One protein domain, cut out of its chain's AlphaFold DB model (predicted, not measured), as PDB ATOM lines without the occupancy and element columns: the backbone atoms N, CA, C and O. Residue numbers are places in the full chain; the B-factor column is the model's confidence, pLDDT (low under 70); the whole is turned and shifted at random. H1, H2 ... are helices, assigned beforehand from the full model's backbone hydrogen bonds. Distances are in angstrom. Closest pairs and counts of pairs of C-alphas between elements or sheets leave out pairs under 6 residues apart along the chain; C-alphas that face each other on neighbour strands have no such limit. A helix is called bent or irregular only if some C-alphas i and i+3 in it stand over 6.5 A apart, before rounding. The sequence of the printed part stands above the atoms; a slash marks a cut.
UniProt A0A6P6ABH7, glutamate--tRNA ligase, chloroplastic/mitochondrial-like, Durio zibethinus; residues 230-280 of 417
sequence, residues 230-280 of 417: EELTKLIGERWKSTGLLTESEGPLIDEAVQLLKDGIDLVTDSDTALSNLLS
ATOM      1  N   GLU A 230     101.392 155.019 124.239       97.00
ATOM      2  CA  GLU A 230     101.559 155.520 122.876       97.00
ATOM      3  C   GLU A 230     103.016 155.411 122.400       97.00
ATOM      4  O   GLU A 230     103.277 154.996 121.270       97.00
ATOM      5  N   GLU A 231     103.982 155.730 123.269       97.06
ATOM      6  CA  GLU A 231     105.411 155.604 122.960       97.06
ATOM      7  C   GLU A 231     105.829 154.138 122.823       97.06
ATOM      8  O   GLU A 231     106.556 153.782 121.893       97.06
ATOM      9  N   LEU A 232     105.345 153.279 123.726       97.38
ATOM     10  CA  LEU A 232     105.611 151.844 123.698       97.38
ATOM     11  C   LEU A 232     105.066 151.202 122.417       97.38
ATOM     12  O   LEU A 232     105.773 150.446 121.748       97.38
ATOM     13  N   THR A 233     103.823 151.525 122.065       97.56
ATOM     14  CA  THR A 233     103.158 151.023 120.863       97.56
ATOM     15  C   THR A 233     103.880 151.468 119.606       97.56
ATOM     16  O   THR A 233     104.151 150.633 118.747       97.56
ATOM     17  N   LYS A 234     104.270 152.744 119.515       97.69
ATOM     18  CA  LYS A 234     105.054 153.242 118.382       97.69
ATOM     19  C   LYS A 234     106.381 152.493 118.244       97.69
ATOM     20  O   LYS A 234     106.706 152.011 117.163       97.69
ATOM     21  N   LEU A 235     107.120 152.350 119.345       97.50
ATOM     22  CA  LEU A 235     108.412 151.663 119.368       97.50
ATOM     23  C   LEU A 235     108.301 150.201 118.903       97.50
ATOM     24  O   LEU A 235     109.103 149.741 118.088       97.50
ATOM     25  N   ILE A 236     107.314 149.464 119.418       97.88
ATOM     26  CA  ILE A 236     107.109 148.048 119.083       97.88
ATOM     27  C   ILE A 236     106.508 147.881 117.681       97.88
ATOM     28  O   ILE A 236     106.905 146.980 116.946       97.88
ATOM     29  N   GLY A 237     105.587 148.752 117.277       97.31
ATOM     30  CA  GLY A 237     104.981 148.726 115.950       97.31
ATOM     31  C   GLY A 237     105.995 149.001 114.837       97.31
ATOM     32  O   GLY A 237     106.055 148.259 113.855       97.31
ATOM     33  N   GLU A 238     106.867 150.002 115.011       97.25
ATOM     34  CA  GLU A 238     108.000 150.251 114.106       97.25
ATOM     35  C   GLU A 238     108.930 149.030 114.027       97.25
ATOM     36  O   GLU A 238     109.351 148.640 112.932       97.25
ATOM     37  N   ARG A 239     109.199 148.381 115.169       96.38
ATOM     38  CA  ARG A 239     109.994 147.148 115.238       96.38
ATOM     39  C   ARG A 239     109.360 146.034 114.404       96.38
ATOM     40  O   ARG A 239     110.025 145.538 113.497       96.38
ATOM     41  N   TRP A 240     108.095 145.692 114.640       97.25
ATOM     42  CA  TRP A 240     107.394 144.620 113.921       97.25
ATOM     43  C   TRP A 240     107.272 144.865 112.418       97.25
ATOM     44  O   TRP A 240     107.349 143.919 111.630       97.25
ATOM     45  N   LYS A 241     107.128 146.127 112.004       96.62
ATOM     46  CA  LYS A 241     107.172 146.499 110.589       96.62
ATOM     47  C   LYS A 241     108.568 146.300 110.002       96.62
ATOM     48  O   LYS A 241     108.710 145.733 108.923       96.62
ATOM     49  N   SER A 242     109.609 146.733 110.717       95.56
ATOM     50  CA  SER A 242     111.004 146.615 110.265       95.56
ATOM     51  C   SER A 242     111.484 145.164 110.153       95.56
ATOM     52  O   SER A 242     112.267 144.852 109.259       95.56
ATOM     53  N   THR A 243     110.998 144.271 111.022       95.25
ATOM     54  CA  THR A 243     111.303 142.832 110.990       95.25
ATOM     55  C   THR A 243     110.435 142.063 109.995       95.25
ATOM     56  O   THR A 243     110.657 140.875 109.779       95.25
ATOM     57  N   GLY A 244     109.467 142.731 109.360       94.81
ATOM     58  CA  GLY A 244     108.586 142.135 108.362       94.81
ATOM     59  C   GLY A 244     107.511 141.219 108.945       94.81
ATOM     60  O   GLY A 244     106.908 140.468 108.178       94.81
ATOM     61  N   LEU A 245     107.257 141.270 110.260       94.69
ATOM     62  CA  LEU A 245     106.164 140.541 110.914       94.69
ATOM     63  C   LEU A 245     104.803 141.150 110.563       94.69
ATOM     64  O   LEU A 245     103.849 140.424 110.275       94.69
ATOM     65  N   LEU A 246     104.733 142.480 110.541       95.62
ATOM     66  CA  LEU A 246     103.550 143.246 110.156       95.62
ATOM     67  C   LEU A 246     103.862 144.149 108.959       95.62
ATOM     68  O   LEU A 246     105.006 144.542 108.737       95.62
ATOM     69  N   THR A 247     102.844 144.485 108.176       94.56
ATOM     70  CA  THR A 247     102.957 145.427 107.048       94.56
ATOM     71  C   THR A 247     102.833 146.887 107.496       94.56
ATOM     72  O   THR A 247     103.382 147.796 106.865       94.56
ATOM     73  N   GLU A 248     102.159 147.110 108.622       94.12
ATOM     74  CA  GLU A 248     101.887 148.413 109.227       94.12
ATOM     75  C   GLU A 248     102.547 148.517 110.608       94.12
ATOM     76  O   GLU A 248     102.797 147.510 111.270       94.12
ATOM     77  N   SER A 249     102.857 149.744 111.029       94.38
ATOM     78  CA  SER A 249     103.503 150.042 112.318       94.38
ATOM     79  C   SER A 249     102.555 150.660 113.343       94.38
ATOM     80  O   SER A 249     102.941 150.842 114.488       94.38
ATOM     81  N   GLU A 250     101.339 151.015 112.940       94.44
ATOM     82  CA  GLU A 250     100.363 151.717 113.771       94.44
ATOM     83  C   GLU A 250      98.966 151.181 113.458       94.44
ATOM     84  O   GLU A 250      98.715 150.721 112.344       94.44
ATOM     85  N   GLY A 251      98.057 151.256 114.428       93.88
ATOM     86  CA  GLY A 251      96.646 150.939 114.239       93.88
ATOM     87  C   GLY A 251      96.076 150.052 115.347       93.88
ATOM     88  O   GLY A 251      96.828 149.433 116.098       93.88
ATOM     89  N   PRO A 252      94.740 149.902 115.416       92.81
ATOM     90  CA  PRO A 252      94.074 149.263 116.555       92.81
ATOM     91  C   PRO A 252      94.545 147.833 116.839       92.81
ATOM     92  O   PRO A 252      94.591 147.402 117.987       92.81
ATOM     93  N   LEU A 253      94.914 147.083 115.796       93.31
ATOM     94  CA  LEU A 253      95.436 145.728 115.953       93.31
ATOM     95  C   LEU A 253      96.824 145.715 116.603       93.31
ATOM     96  O   LEU A 253      97.098 144.838 117.418       93.31
ATOM     97  N   ILE A 254      97.685 146.673 116.251       96.19
ATOM     98  CA  ILE A 254      99.014 146.828 116.844       96.19
ATOM     99  C   ILE A 254      98.843 147.213 118.314       96.19
ATOM    100  O   ILE A 254      99.434 146.565 119.173       96.19
ATOM    101  N   ASP A 255      97.977 148.184 118.611       96.88
ATOM    102  CA  ASP A 255      97.695 148.641 119.974       96.88
ATOM    103  C   ASP A 255      97.206 147.482 120.857       96.88
ATOM    104  O   ASP A 255      97.734 147.239 121.943       96.88
ATOM    105  N   GLU A 256      96.231 146.706 120.374       95.88
ATOM    106  CA  GLU A 256      95.708 145.537 121.086       95.88
ATOM    107  C   GLU A 256      96.777 144.446 121.277       95.88
ATOM    108  O   GLU A 256      96.851 143.836 122.348       95.88
ATOM    109  N   ALA A 257      97.631 144.213 120.274       96.56
ATOM    110  CA  ALA A 257      98.732 143.257 120.361       96.56
ATOM    111  C   ALA A 257      99.783 143.694 121.394       96.56
ATOM    112  O   ALA A 257     100.196 142.893 122.232       96.56
ATOM    113  N   VAL A 258     100.187 144.966 121.371       97.50
ATOM    114  CA  VAL A 258     101.133 145.542 122.335       97.50
ATOM    115  C   VAL A 258     100.551 145.461 123.741       97.50
ATOM    116  O   VAL A 258     101.215 144.967 124.648       97.50
ATOM    117  N   GLN A 259      99.291 145.855 123.926       96.88
ATOM    118  CA  GLN A 259      98.621 145.792 125.222       96.88
ATOM    119  C   GLN A 259      98.536 144.361 125.778       96.88
ATOM    120  O   GLN A 259      98.632 144.178 126.990       96.88
ATOM    121  N   LEU A 260      98.378 143.349 124.922       96.69
ATOM    122  CA  LEU A 260      98.348 141.945 125.334       96.69
ATOM    123  C   LEU A 260      99.734 141.398 125.715       96.69
ATOM    124  O   LEU A 260      99.829 140.511 126.562       96.69
ATOM    125  N   LEU A 261     100.794 141.887 125.069       96.50
ATOM    126  CA  LEU A 261     102.140 141.313 125.160       96.50
ATOM    127  C   LEU A 261     103.102 142.106 126.058       96.50
ATOM    128  O   LEU A 261     104.122 141.549 126.461       96.50
ATOM    129  N   LYS A 262     102.792 143.367 126.396       94.19
ATOM    130  CA  LYS A 262     103.708 144.293 127.092       94.19
ATOM    131  C   LYS A 262     104.277 143.775 128.416       94.19
ATOM    132  O   LYS A 262     105.401 144.115 128.771       94.19
ATOM    133  N   ASP A 263     103.529 142.945 129.138       92.00
ATOM    134  CA  ASP A 263     103.956 142.423 130.442       92.00
ATOM    135  C   ASP A 263     104.897 141.213 130.315       92.00
ATOM    136  O   ASP A 263     105.579 140.858 131.271       92.00
ATOM    137  N   GLY A 264     104.952 140.587 129.134       92.31
ATOM    138  CA  GLY A 264     105.783 139.416 128.844       92.31
ATOM    139  C   GLY A 264     107.097 139.728 128.126       92.31
ATOM    140  O   GLY A 264     107.769 138.798 127.685       92.31
ATOM    141  N   ILE A 265     107.441 141.008 127.964       95.62
ATOM    142  CA  ILE A 265     108.644 141.457 127.258       95.62
ATOM    143  C   ILE A 265     109.537 142.280 128.185       95.62
ATOM    144  O   ILE A 265     109.062 143.142 128.925       95.62
ATOM    145  N   ASP A 266     110.842 142.021 128.131       97.44
ATOM    146  CA  ASP A 266     111.840 142.794 128.873       97.44
ATOM    147  C   ASP A 266     112.761 143.579 127.941       97.44
ATOM    148  O   ASP A 266     113.320 144.585 128.361       97.44
ATOM    149  N   LEU A 267     112.902 143.163 126.682       97.69
ATOM    150  CA  LEU A 267     113.588 143.865 125.599       97.69
ATOM    151  C   LEU A 267     112.617 144.160 124.458       97.69
ATOM    152  O   LEU A 267     111.674 143.410 124.215       97.69
ATOM    153  N   VAL A 268     112.915 145.199 123.677       97.50
ATOM    154  CA  VAL A 268     112.143 145.507 122.460       97.50
ATOM    155  C   VAL A 268     112.173 144.335 121.475       97.50
ATOM    156  O   VAL A 268     111.177 144.059 120.826       97.50
ATOM    157  N   THR A 269     113.285 143.602 121.388       97.06
ATOM    158  CA  THR A 269     113.421 142.428 120.507       97.06
ATOM    159  C   THR A 269     112.620 141.213 120.982       97.06
ATOM    160  O   THR A 269     112.255 140.369 120.164       97.06
ATOM    161  N   ASP A 270     112.277 141.124 122.273       97.25
ATOM    162  CA  ASP A 270     111.419 140.045 122.774       97.25
ATOM    163  C   ASP A 270     110.008 140.137 122.167       97.25
ATOM    164  O   ASP A 270     109.326 139.116 122.043       97.25
ATOM    165  N   SER A 271     109.576 141.337 121.749       96.88
ATOM    166  CA  SER A 271     108.266 141.545 121.126       96.88
ATOM    167  C   SER A 271     108.118 140.769 119.817       96.88
ATOM    168  O   SER A 271     107.015 140.323 119.504       96.88
ATOM    169  N   ASP A 272     109.207 140.565 119.067       96.00
ATOM    170  CA  ASP A 272     109.208 139.805 117.814       96.00
ATOM    171  C   ASP A 272     108.840 138.340 118.089       96.00
ATOM    172  O   ASP A 272     107.946 137.763 117.461       96.00
ATOM    173  N   THR A 273     109.495 137.756 119.094       94.94
ATOM    174  CA  THR A 273     109.253 136.381 119.543       94.94
ATOM    175  C   THR A 273     107.862 136.246 120.155       94.94
ATOM    176  O   THR A 273     107.157 135.279 119.873       94.94
ATOM    177  N   ALA A 274     107.432 137.217 120.963       96.06
ATOM    178  CA  ALA A 274     106.114 137.220 121.586       96.06
ATOM    179  C   ALA A 274     104.986 137.258 120.541       96.06
ATOM    180  O   ALA A 274     104.055 136.450 120.613       96.06
ATOM    181  N   LEU A 275     105.096 138.126 119.528       96.19
ATOM    182  CA  LEU A 275     104.117 138.219 118.445       96.19
ATOM    183  C   LEU A 275     104.130 136.964 117.563       96.19
ATOM    184  O   LEU A 275     103.077 136.379 117.316       96.19
ATOM    185  N   SER A 276     105.306 136.485 117.153       94.62
ATOM    186  CA  SER A 276     105.434 135.248 116.363       94.62
ATOM    187  C   SER A 276     104.855 134.038 117.106       94.62
ATOM    188  O   SER A 276     104.188 133.169 116.533       94.62
ATOM    189  N   ASN A 277     105.032 133.999 118.427       94.06
ATOM    190  CA  ASN A 277     104.405 132.999 119.276       94.06
ATOM    191  C   ASN A 277     102.883 133.168 119.356       94.06
ATOM    192  O   ASN A 277     102.172 132.172 119.394       94.06
ATOM    193  N   LEU A 278     102.342 134.376 119.369       95.00
ATOM    194  CA  LEU A 278     100.892 134.556 119.357       95.00
ATOM    195  C   LEU A 278     100.261 134.076 118.033       95.00
ATOM    196  O   LEU A 278      99.194 133.455 118.025       95.00
ATOM    197  N   LEU A 279     100.944 134.333 116.915       94.19
ATOM    198  CA  LEU A 279     100.459 134.057 115.559       94.19
ATOM    199  C   LEU A 279     100.617 132.591 115.124       94.19
ATOM    200  O   LEU A 279      99.800 132.100 114.339       94.19
ATOM    201  N   SER A 280     101.618 131.885 115.654       94.25
ATOM    202  CA  SER A 280     101.859 130.466 115.363       94.25
ATOM    203  C   SER A 280     100.839 129.533 116.024       94.25
ATOM    204  O   SER A 280     100.199 129.871 117.023       94.25
TER     205      SER A 280
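What this domain is: This is residues 230 to 280 of the 417 residues of the protein "glutamate--tRNA ligase, chloroplastic/mitochondrial-like" of Durio zibethinus (UniProt A0A6P6ABH7). Three helices make a small, compact body with their centres in a triangle, each set at a large angle to the other two. H2 packs on H1 with its residues 254 to 258 and comes closest to H3 at Leu 261, H1 and H3 also touch each other, and residues 243 to 251 fold back from the end of H1 to the start of H2. The printed part has 51 residues with three named helices, H1, H2 and H3 in chain order, no named strand, and the class all helix. It is compact, with a radius of gyration of the C-alphas of 9.4 A, and rounded, spanning 21 by 20 by 16 A.

How they stand to each other: H1, residues 230 to 242, touches H2, residues 252 to 264, about perpendicular at 81 degrees. Here H1 touches H2 with residues 232 to 237 alone and H2 touches H1 with residues 254 to 258 alone, and the closest C-alphas, those of Thr 233 and Asp 255, are 6.0 A apart. H3, residues 270 to 279, touches H2 at a steep tilt of 63 degrees, opposite ways, with the C-alphas of Leu 261 and Ala 274 closest at 6.7 A. H1 touches H3 with its residues 236 to 240 alone; the C-alphas of Trp 240 and Asp 272 are closest, at 6.5 A, and the tilt of 73 degrees is only just about perpendicular. Every O i to N i+4 pair is within hydrogen-bond range in H1 and H3, and 7 of 9 are in H2.

Where its parts are: H1 begins at C-alpha 230 (101.559, 155.520, 122.876) and is 18.1 A long from first to last C-alpha. H2 is 19.6 A long and irregular, with C-alphas 260 and 263 7.6 A apart. H3 is 14.4 A long and ends at C-alpha 279 (100.459, 134.057, 115.559).

The domain as a whole: The two C-alphas farthest apart, those of Glu 231 and Ser 280, are 26.5 A apart. The link from H1 to H2 is short and that from H2 to H3 is tight. The printed part has no cut, its mean pLDDT is 95.8, and no printed residue is under 70.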